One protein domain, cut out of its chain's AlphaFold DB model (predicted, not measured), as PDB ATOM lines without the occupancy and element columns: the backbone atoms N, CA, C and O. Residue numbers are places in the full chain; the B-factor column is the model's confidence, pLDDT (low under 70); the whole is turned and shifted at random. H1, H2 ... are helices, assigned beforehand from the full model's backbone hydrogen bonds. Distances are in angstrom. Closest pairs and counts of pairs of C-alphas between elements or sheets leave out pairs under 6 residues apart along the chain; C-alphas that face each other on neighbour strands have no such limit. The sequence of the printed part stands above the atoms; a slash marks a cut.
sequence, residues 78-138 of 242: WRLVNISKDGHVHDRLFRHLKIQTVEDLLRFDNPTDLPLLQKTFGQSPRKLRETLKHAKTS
ATOM      1  N   TRP A  78      18.679 -49.990  15.613       92.62
ATOM      2  CA  TRP A  78      17.626 -50.995  15.792       92.62
ATOM      3  C   TRP A  78      16.270 -50.401  16.198       92.62
ATOM      4  O   TRP A  78      15.250 -51.093  16.118       92.62
ATOM      5  N   ARG A  79      16.212 -49.124  16.596       91.00
ATOM      6  CA  ARG A  79      14.957 -48.386  16.804       91.00
ATOM      7  C   ARG A  79      14.208 -48.120  15.502       91.00
ATOM      8  O   ARG A  79      13.005 -47.879  15.542       91.00
ATOM      9  N   LEU A  80      14.861 -48.235  14.347       91.69
ATOM     10  CA  LEU A  80      14.212 -48.038  13.058       91.69
ATOM     11  C   LEU A  80      13.382 -49.250  12.623       91.69
ATOM     12  O   LEU A  80      13.623 -50.389  13.033       91.69
ATOM     13  N   VAL A  81      12.385 -49.018  11.766       90.56
ATOM     14  CA  VAL A  81      11.628 -50.095  11.111       90.56
ATOM     15  C   VAL A  81      12.571 -51.033  10.347       90.56
ATOM     16  O   VAL A  81      13.652 -50.634   9.934       90.56
ATOM     17  N   ASN A  82      12.184 -52.301  10.190       90.19
ATOM     18  CA  ASN A  82      12.956 -53.341   9.484       90.19
ATOM     19  C   ASN A  82      14.322 -53.739  10.087       90.19
ATOM     20  O   ASN A  82      14.901 -54.727   9.635       90.19
ATOM     21  N   ILE A  83      14.806 -53.070  11.139       90.44
ATOM     22  CA  ILE A  83      16.067 -53.409  11.820       90.44
ATOM     23  C   ILE A  83      15.764 -53.976  13.204       90.44
ATOM     24  O   ILE A  83      15.191 -53.298  14.045       90.44
ATOM     25  N   SER A  84      16.110 -55.233  13.467       89.31
ATOM     26  CA  SER A  84      15.941 -55.824  14.806       89.31
ATOM     27  C   SER A  84      17.205 -55.632  15.637       89.31
ATOM     28  O   SER A  84      18.297 -55.651  15.072       89.31
ATOM     29  N   LYS A  85      17.059 -55.479  16.961       87.94
ATOM     30  CA  LYS A  85      18.208 -55.474  17.877       87.94
ATOM     31  C   LYS A  85      18.941 -56.809  17.739       87.94
ATOM     32  O   LYS A  85      18.275 -57.842  17.698       87.94
ATOM     33  N   ASP A  86      20.262 -56.756  17.583       86.81
ATOM     34  CA  ASP A  86      21.133 -57.928  17.380       86.81
ATOM     35  C   ASP A  86      20.734 -58.794  16.162       86.81
ATOM     36  O   ASP A  86      20.979 -59.997  16.102       86.81
ATOM     37  N   GLY A  87      20.050 -58.192  15.179       88.69
ATOM     38  CA  GLY A  87      19.668 -58.857  13.936       88.69
ATOM     39  C   GLY A  87      20.749 -58.763  12.858       88.69
ATOM     40  O   GLY A  87      21.597 -57.878  12.885       88.69
ATOM     41  N   HIS A  88      20.653 -59.594  11.816       93.12
ATOM     42  CA  HIS A  88      21.636 -59.606  10.719       93.12
ATOM     43  C   HIS A  88      21.873 -58.238  10.066       93.12
ATOM     44  O   HIS A  88      22.999 -57.929   9.693       93.12
ATOM     45  N   VAL A  89      20.821 -57.424   9.914       93.06
ATOM     46  CA  VAL A  89      20.932 -56.071   9.342       93.06
ATOM     47  C   VAL A  89      21.681 -55.139  10.295       93.06
ATOM     48  O   VAL A  89      22.597 -54.448   9.866       93.06
ATOM     49  N   HIS A  90      21.331 -55.162  11.585       93.94
ATOM     50  CA  HIS A  90      21.992 -54.378  12.632       93.94
ATOM     51  C   HIS A  90      23.492 -54.693  12.683       93.94
ATOM     52  O   HIS A  90      24.332 -53.808  12.549       93.94
ATOM     53  N   ASP A  91      23.817 -55.980  12.745       94.25
ATOM     54  CA  ASP A  91      25.186 -56.473  12.777       94.25
ATOM     55  C   ASP A  91      25.992 -56.104  11.537       94.25
ATOM     56  O   ASP A  91      27.179 -55.804  11.639       94.25
ATOM     57  N   ARG A  92      25.380 -56.173  10.354       95.06
ATOM     58  CA  ARG A  92      26.057 -55.897   9.085       95.06
ATOM     59  C   ARG A  92      26.353 -54.405   8.940       95.06
ATOM     60  O   ARG A  92      27.472 -54.049   8.577       95.06
ATOM     61  N   LEU A  93      25.394 -53.547   9.288       95.25
ATOM     62  CA  LEU A  93      25.579 -52.094   9.307       95.25
ATOM     63  C   LEU A  93      26.674 -51.689  10.300       95.25
ATOM     64  O   LEU A  93      27.567 -50.919   9.944       95.25
ATOM     65  N   PHE A  94      26.676 -52.284  11.495       94.56
ATOM     66  CA  PHE A  94      27.716 -52.023  12.482       94.56
ATOM     67  C   PHE A  94      29.092 -52.545  12.040       94.56
ATOM     68  O   PHE A  94      30.085 -51.825  12.109       94.56
ATOM     69  N   ARG A  95      29.186 -53.788  11.555       94.25
ATOM     70  CA  ARG A  95      30.477 -54.403  11.205       94.25
ATOM     71  C   ARG A  95      31.134 -53.768   9.984       94.25
ATOM     72  O   ARG A  95      32.339 -53.536  10.027       94.25
ATOM     73  N   HIS A  96      30.366 -53.495   8.929       94.12
ATOM     74  CA  HIS A  96      30.916 -53.040   7.649       94.12
ATOM     75  C   HIS A  96      30.972 -51.518   7.508       94.12
ATOM     76  O   HIS A  96      31.897 -51.027   6.871       94.12
ATOM     77  N   LEU A  97      30.015 -50.781   8.084       92.94
ATOM     78  CA  LEU A  97      29.922 -49.322   7.925       92.94
ATOM     79  C   LEU A  97      30.060 -48.549   9.239       92.94
ATOM     80  O   LEU A  97      30.023 -47.326   9.218       92.94
ATOM     81  N   LYS A  98      30.222 -49.240  10.378       94.88
ATOM     82  CA  LYS A  98      30.293 -48.624  11.717       94.88
ATOM     83  C   LYS A  98      29.074 -47.758  12.060       94.88
ATOM     84  O   LYS A  98      29.158 -46.902  12.930       94.88
ATOM     85  N   ILE A  99      27.930 -48.029  11.432       95.31
ATOM     86  CA  ILE A  99      26.680 -47.308  11.676       95.31
ATOM     87  C   ILE A  99      26.048 -47.845  12.962       95.31
ATOM     88  O   ILE A  99      25.657 -49.015  13.014       95.31
ATOM     89  N   GLN A 100      25.934 -46.996  13.986       94.31
ATOM     90  CA  GLN A 100      25.300 -47.338  15.262       94.31
ATOM     91  C   GLN A 100      24.034 -46.528  15.510       94.31
ATOM     92  O   GLN A 100      23.076 -47.066  16.066       94.31
ATOM     93  N   THR A 101      24.019 -45.264  15.091       95.81
ATOM     94  CA  THR A 101      22.931 -44.331  15.383       95.81
ATOM     95  C   THR A 101      22.051 -44.038  14.167       95.81
ATOM     96  O   THR A 101      22.394 -44.344  13.022       95.81
ATOM     97  N   VAL A 102      20.879 -43.447  14.414       94.62
ATOM     98  CA  VAL A 102      20.001 -42.928  13.354       94.62
ATOM     99  C   VAL A 102      20.696 -41.810  12.575       94.62
ATOM    100  O   VAL A 102      20.576 -41.764  11.352       94.62
ATOM    101  N   GLU A 103      21.455 -40.951  13.257       93.94
ATOM    102  CA  GLU A 103      22.262 -39.908  12.619       93.94
ATOM    103  C   GLU A 103      23.315 -40.502  11.677       93.94
ATOM    104  O   GLU A 103      23.406 -40.077  10.524       93.94
ATOM    105  N   ASP A 104      24.052 -41.526  12.120       94.25
ATOM    106  CA  ASP A 104      25.046 -42.203  11.280       94.25
ATOM    107  C   ASP A 104      24.403 -42.743  10.006       94.25
ATOM    108  O   ASP A 104      24.947 -42.561   8.925       94.25
ATOM    109  N   LEU A 105      23.222 -43.363  10.105       94.94
ATOM    110  CA  LEU A 105      22.519 -43.889   8.937       94.94
ATOM    111  C   LEU A 105      22.179 -42.788   7.927       94.94
ATOM    112  O   LEU A 105      22.328 -42.992   6.723       94.94
ATOM    113  N   LEU A 106      21.709 -41.635   8.410       93.62
ATOM    114  CA  LEU A 106      21.327 -40.509   7.560       93.62
ATOM    115  C   LEU A 106      22.528 -39.896   6.834       93.62
ATOM    116  O   LEU A 106      22.363 -39.412   5.719       93.62
ATOM    117  N   ARG A 107      23.739 -39.982   7.399       93.19
ATOM    118  CA  ARG A 107      24.974 -39.555   6.716       93.19
ATOM    119  C   ARG A 107      25.313 -40.403   5.491       93.19
ATOM    120  O   ARG A 107      26.063 -39.929   4.653       93.19
ATOM    121  N   PHE A 108      24.772 -41.619   5.378       92.50
ATOM    122  CA  PHE A 108      24.937 -42.493   4.209       92.50
ATOM    123  C   PHE A 108      23.801 -42.345   3.179       92.50
ATOM    124  O   PHE A 108      23.814 -43.027   2.154       92.50
ATOM    125  N   ASP A 109      22.820 -41.466   3.411       91.12
ATOM    126  CA  ASP A 109      21.715 -41.194   2.479       91.12
ATOM    127  C   ASP A 109      22.104 -40.184   1.379       91.12
ATOM    128  O   ASP A 109      21.353 -39.271   1.036       91.12
ATOM    129  N   ASN A 110      23.302 -40.353   0.817       90.06
ATOM    130  CA  ASN A 110      23.854 -39.510  -0.243       90.06
ATOM    131  C   ASN A 110      23.978 -40.333  -1.532       90.06
ATOM    132  O   ASN A 110      24.244 -41.533  -1.447       90.06
ATOM    133  N   PRO A 111      23.905 -39.730  -2.732       87.94
ATOM    134  CA  PRO A 111      24.037 -40.462  -3.998       87.94
ATOM    135  C   PRO A 111      25.313 -41.313  -4.106       87.94
ATOM    136  O   PRO A 111      25.290 -42.375  -4.725       87.94
ATOM    137  N   THR A 112      26.405 -40.867  -3.480       90.88
ATOM    138  CA  THR A 112      27.707 -41.550  -3.471       90.88
ATOM    139  C   THR A 112      27.710 -42.807  -2.598       90.88
ATOM    140  O   THR A 112      28.207 -43.851  -3.014       90.88
ATOM    141  N   ASP A 113      27.125 -42.726  -1.401       91.62
ATOM    142  CA  ASP A 113      27.236 -43.765  -0.366       91.62
ATOM    143  C   ASP A 113      26.029 -44.712  -0.335       91.62
ATOM    144  O   ASP A 113      26.120 -45.846   0.147       91.62
ATOM    145  N   LEU A 114      24.898 -44.286  -0.904       91.38
ATOM    146  CA  LEU A 114      23.656 -45.049  -0.952       91.38
ATOM    147  C   LEU A 114      23.810 -46.443  -1.594       91.38
ATOM    148  O   LEU A 114      23.238 -47.393  -1.050       91.38
ATOM    149  N   PRO A 115      24.590 -46.647  -2.680       92.19
ATOM    150  CA  PRO A 115      24.813 -47.985  -3.238       92.19
ATOM    151  C   PRO A 115      25.531 -48.923  -2.258       92.19
ATOM    152  O   PRO A 115      25.190 -50.106  -2.145       92.19
ATOM    153  N   LEU A 116      26.503 -48.392  -1.511       93.44
ATOM    154  CA  LEU A 116      27.238 -49.138  -0.493       93.44
ATOM    155  C   LEU A 116      26.334 -49.466   0.701       93.44
ATOM    156  O   LEU A 116      26.326 -50.607   1.175       93.44
ATOM    157  N   LEU A 117      25.523 -48.502   1.145       93.69
ATOM    158  CA  LEU A 117      24.506 -48.714   2.168       93.69
ATOM    159  C   LEU A 117      23.507 -49.789   1.734       93.69
ATOM    160  O   LEU A 117      23.215 -50.693   2.508       93.69
ATOM    161  N   GLN A 118      23.026 -49.755   0.492       93.75
ATOM    162  CA  GLN A 118      22.073 -50.727  -0.038       93.75
ATOM    163  C   GLN A 118      22.646 -52.143  -0.087       93.75
ATOM    164  O   GLN A 118      21.992 -53.092   0.360       93.75
ATOM    165  N   LYS A 119      23.890 -52.285  -0.553       93.56
ATOM    166  CA  LYS A 119      24.620 -53.559  -0.533       93.56
ATOM    167  C   LYS A 119      24.785 -54.084   0.897       93.56
ATOM    168  O   LYS A 119      24.599 -55.276   1.151       93.56
ATOM    169  N   THR A 120      25.082 -53.191   1.837       92.88
ATOM    170  CA  THR A 120      25.299 -53.531   3.250       92.88
ATOM    171  C   THR A 120      23.992 -53.746   4.010       92.88
ATOM    172  O   THR A 120      23.970 -54.503   4.964       92.88
ATOM    173  N   PHE A 121      22.870 -53.162   3.603       92.81
ATOM    174  CA  PHE A 121      21.582 -53.376   4.262       92.81
ATOM    175  C   PHE A 121      21.069 -54.806   4.041       92.81
ATOM    176  O   PHE A 121      20.419 -55.385   4.911       92.81
ATOM    177  N   GLY A 122      21.394 -55.411   2.891       88.44
ATOM    178  CA  GLY A 122      21.146 -56.833   2.623       88.44
ATOM    179  C   GLY A 122      19.664 -57.237   2.596       88.44
ATOM    180  O   GLY A 122      19.349 -58.417   2.727       88.44
ATOM    181  N   GLN A 123      18.756 -56.270   2.460       89.69
ATOM    182  CA  GLN A 123      17.312 -56.457   2.287       89.69
ATOM    183  C   GLN A 123      16.858 -55.749   1.001       89.69
ATOM    184  O   GLN A 123      17.642 -55.070   0.341       89.69
ATOM    185  N   SER A 124      15.575 -55.882   0.651       90.88
ATOM    186  CA  SER A 124      15.035 -55.251  -0.553       90.88
ATOM    187  C   SER A 124      15.180 -53.715  -0.532       90.88
ATOM    188  O   SER A 124      15.058 -53.098   0.534       90.88
ATOM    189  N   PRO A 125      15.346 -53.071  -1.707       90.69
ATOM    190  CA  PRO A 125      15.457 -51.611  -1.813       90.69
ATOM    191  C   PRO A 125      14.255 -50.890  -1.190       90.69
ATOM    192  O   PRO A 125      14.388 -49.838  -0.570       90.69
ATOM    193  N   ARG A 126      13.068 -51.503  -1.295       92.38
ATOM    194  CA  ARG A 126      11.833 -51.012  -0.676       92.38
ATOM    195  C   ARG A 126      11.958 -50.894   0.845       92.38
ATOM    196  O   ARG A 126      11.616 -49.850   1.392       92.38
ATOM    197  N   LYS A 127      12.475 -51.927   1.520       92.19
ATOM    198  CA  LYS A 127      12.651 -51.913   2.980       92.19
ATOM    199  C   LYS A 127      13.683 -50.887   3.423       92.19
ATOM    200  O   LYS A 127      13.483 -50.240   4.450       92.19
ATOM    201  N   LEU A 128      14.759 -50.717   2.654       94.19
ATOM    202  CA  LEU A 128      15.738 -49.662   2.911       94.19
ATOM    203  C   LEU A 128      15.087 -48.280   2.798       94.19
ATOM    204  O   LEU A 128      15.209 -47.476   3.716       94.19
ATOM    205  N   ARG A 129      14.310 -48.033   1.735       92.75
ATOM    206  CA  ARG A 129      13.591 -46.765   1.540       92.75
ATOM    207  C   ARG A 129      12.615 -46.465   2.678       92.75
ATOM    208  O   ARG A 129      12.546 -45.332   3.139       92.75
ATOM    209  N   GLU A 130      11.877 -47.467   3.151       93.00
ATOM    210  CA  GLU A 130      10.990 -47.340   4.319       93.00
ATOM    211  C   GLU A 130      11.772 -47.003   5.600       93.00
ATOM    212  O   GLU A 130      11.351 -46.152   6.379       93.00
ATOM    213  N   THR A 131      12.939 -47.623   5.784       93.44
ATOM    214  CA  THR A 131      13.830 -47.384   6.931       93.44
ATOM    215  C   THR A 131      14.406 -45.970   6.914       93.44
ATOM    216  O   THR A 131      14.350 -45.281   7.928       93.44
ATOM    217  N   LEU A 132      14.889 -45.505   5.758       94.06
ATOM    218  CA  LEU A 132      15.398 -44.144   5.568       94.06
ATOM    219  C   LEU A 132      14.292 -43.102   5.737       94.06
ATOM    220  O   LEU A 132      14.493 -42.091   6.404       94.06
ATOM    221  N   LYS A 133      13.088 -43.368   5.211       93.12
ATOM    222  CA  LYS A 133      11.920 -42.506   5.433       93.12
ATOM    223  C   LYS A 133      11.609 -42.374   6.924       93.12
ATOM    224  O   LYS A 133      11.350 -41.268   7.376       93.12
ATOM    225  N   HIS A 134      11.663 -43.473   7.677       91.88
ATOM    226  CA  HIS A 134      11.480 -43.458   9.127       91.88
ATOM    227  C   HIS A 134      12.615 -42.732   9.863       91.88
ATOM    228  O   HIS A 134      12.350 -42.003  10.804       91.88
ATOM    229  N   ALA A 135      13.869 -42.876   9.432       93.12
ATOM    230  CA  ALA A 135      14.988 -42.135  10.013       93.12
ATOM    231  C   ALA A 135      14.837 -40.617   9.804       93.12
ATOM    232  O   ALA A 135      15.060 -39.846  10.732       93.12
ATOM    233  N   LYS A 136      14.383 -40.179   8.623       92.19
ATOM    234  CA  LYS A 136      14.186 -38.755   8.292       92.19
ATOM    235  C   LYS A 136      13.133 -38.052   9.146       92.19
ATOM    236  O   LYS A 136      13.203 -36.832   9.289       92.19
ATOM    237  N   THR A 137      12.191 -38.785   9.747       88.81
ATOM    238  CA  THR A 137      11.218 -38.184  10.676       88.81
ATOM    239  C   THR A 137      11.864 -37.730  11.987       88.81
ATOM    240  O   THR A 137      11.226 -36.998  12.733       88.81
ATOM    241  N   SER A 138      13.129 -38.092  12.246       85.75
ATOM    242  CA  SER A 138      13.921 -37.536  13.353       85.75
ATOM    243  C   SER A 138      14.369 -36.085  13.126       85.75
ATOM    244  O   SER A 138      14.501 -35.342  14.094       85.75
TER     245      SER A 138
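This is residues 78 to 138 of the 242 residues of an uncharacterized protein of Arachis hypogaea (UniProt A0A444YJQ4). Four short helices, set steeply or nearly at right angles where they touch, make a small compact ball: H4, the longest, lies on one side, H1 and H3 pack on each other across from it, and H2 packs on the last part of H4. A stretch with no named element, residues 78 to 87, folds along the side between H1 and H4. The printed part has 61 residues with four named helices, in the order H1, H2, H3, H4, and no named strand; the class is all helix. It is compact, with a radius of gyration of the C-alphas of 10.1 A, and rounded, with spans of 27 by 23 by 21 A.

The longest helix, H4, is residues 125 to 136, and it measures 16.4 A from C-alpha 125 at (15.457, -51.611, -1.813) to C-alpha 136 at (14.186, -38.755, 8.292). H3 is residues 114 to 121, 10.0 A from first to last C-alpha. H2 is residues 102 to 107, 9.0 A long by the same measure. H1 is residues 88 to 97, 13.5 A long, and begins with C-alpha 88 at (21.636, -59.606, 10.719).

H4 touches H2 with residues 132 to 136 alone. The closest C-alphas of the two are those of Val 102 and Ala 135, 6.1 A apart, and their lines are only just about perpendicular, at 70.1 degrees. H4 touches H3 with residues 125 to 128 alone, only at the corner by their link, and only just, with 3 pairs of C-alphas within 8 A. Their closest C-alphas, those of Gln 118 and Pro 125, are 6.9 A apart, and the two lines are about perpendicular, at 76 degrees. H3 also touches H1, with the closest C-alphas, those of Val 89 and Phe 121, 5.8 A apart. H1 and H3 run opposite ways at a steep tilt of 46 degrees. H1 and H4 are apart, and so are H1 and H2, and H2 and H3. In H1, H2, H3 and H4 every O i to N i+4 pair is within hydrogen-bond range.

The two C-alphas farthest apart are those of Asp 86 and Pro 111, 27.8 A, while the first and last printed C-alphas, of Trp 78 and Ser 138, are 14.2 A apart. The printed part has no cut. The links from H1 to H2 and from H3 to H4 are tight, the link from H2 to H3 is short, and no link is long. The mean pLDDT of the printed part is 92.3, and no printed residue is under 70.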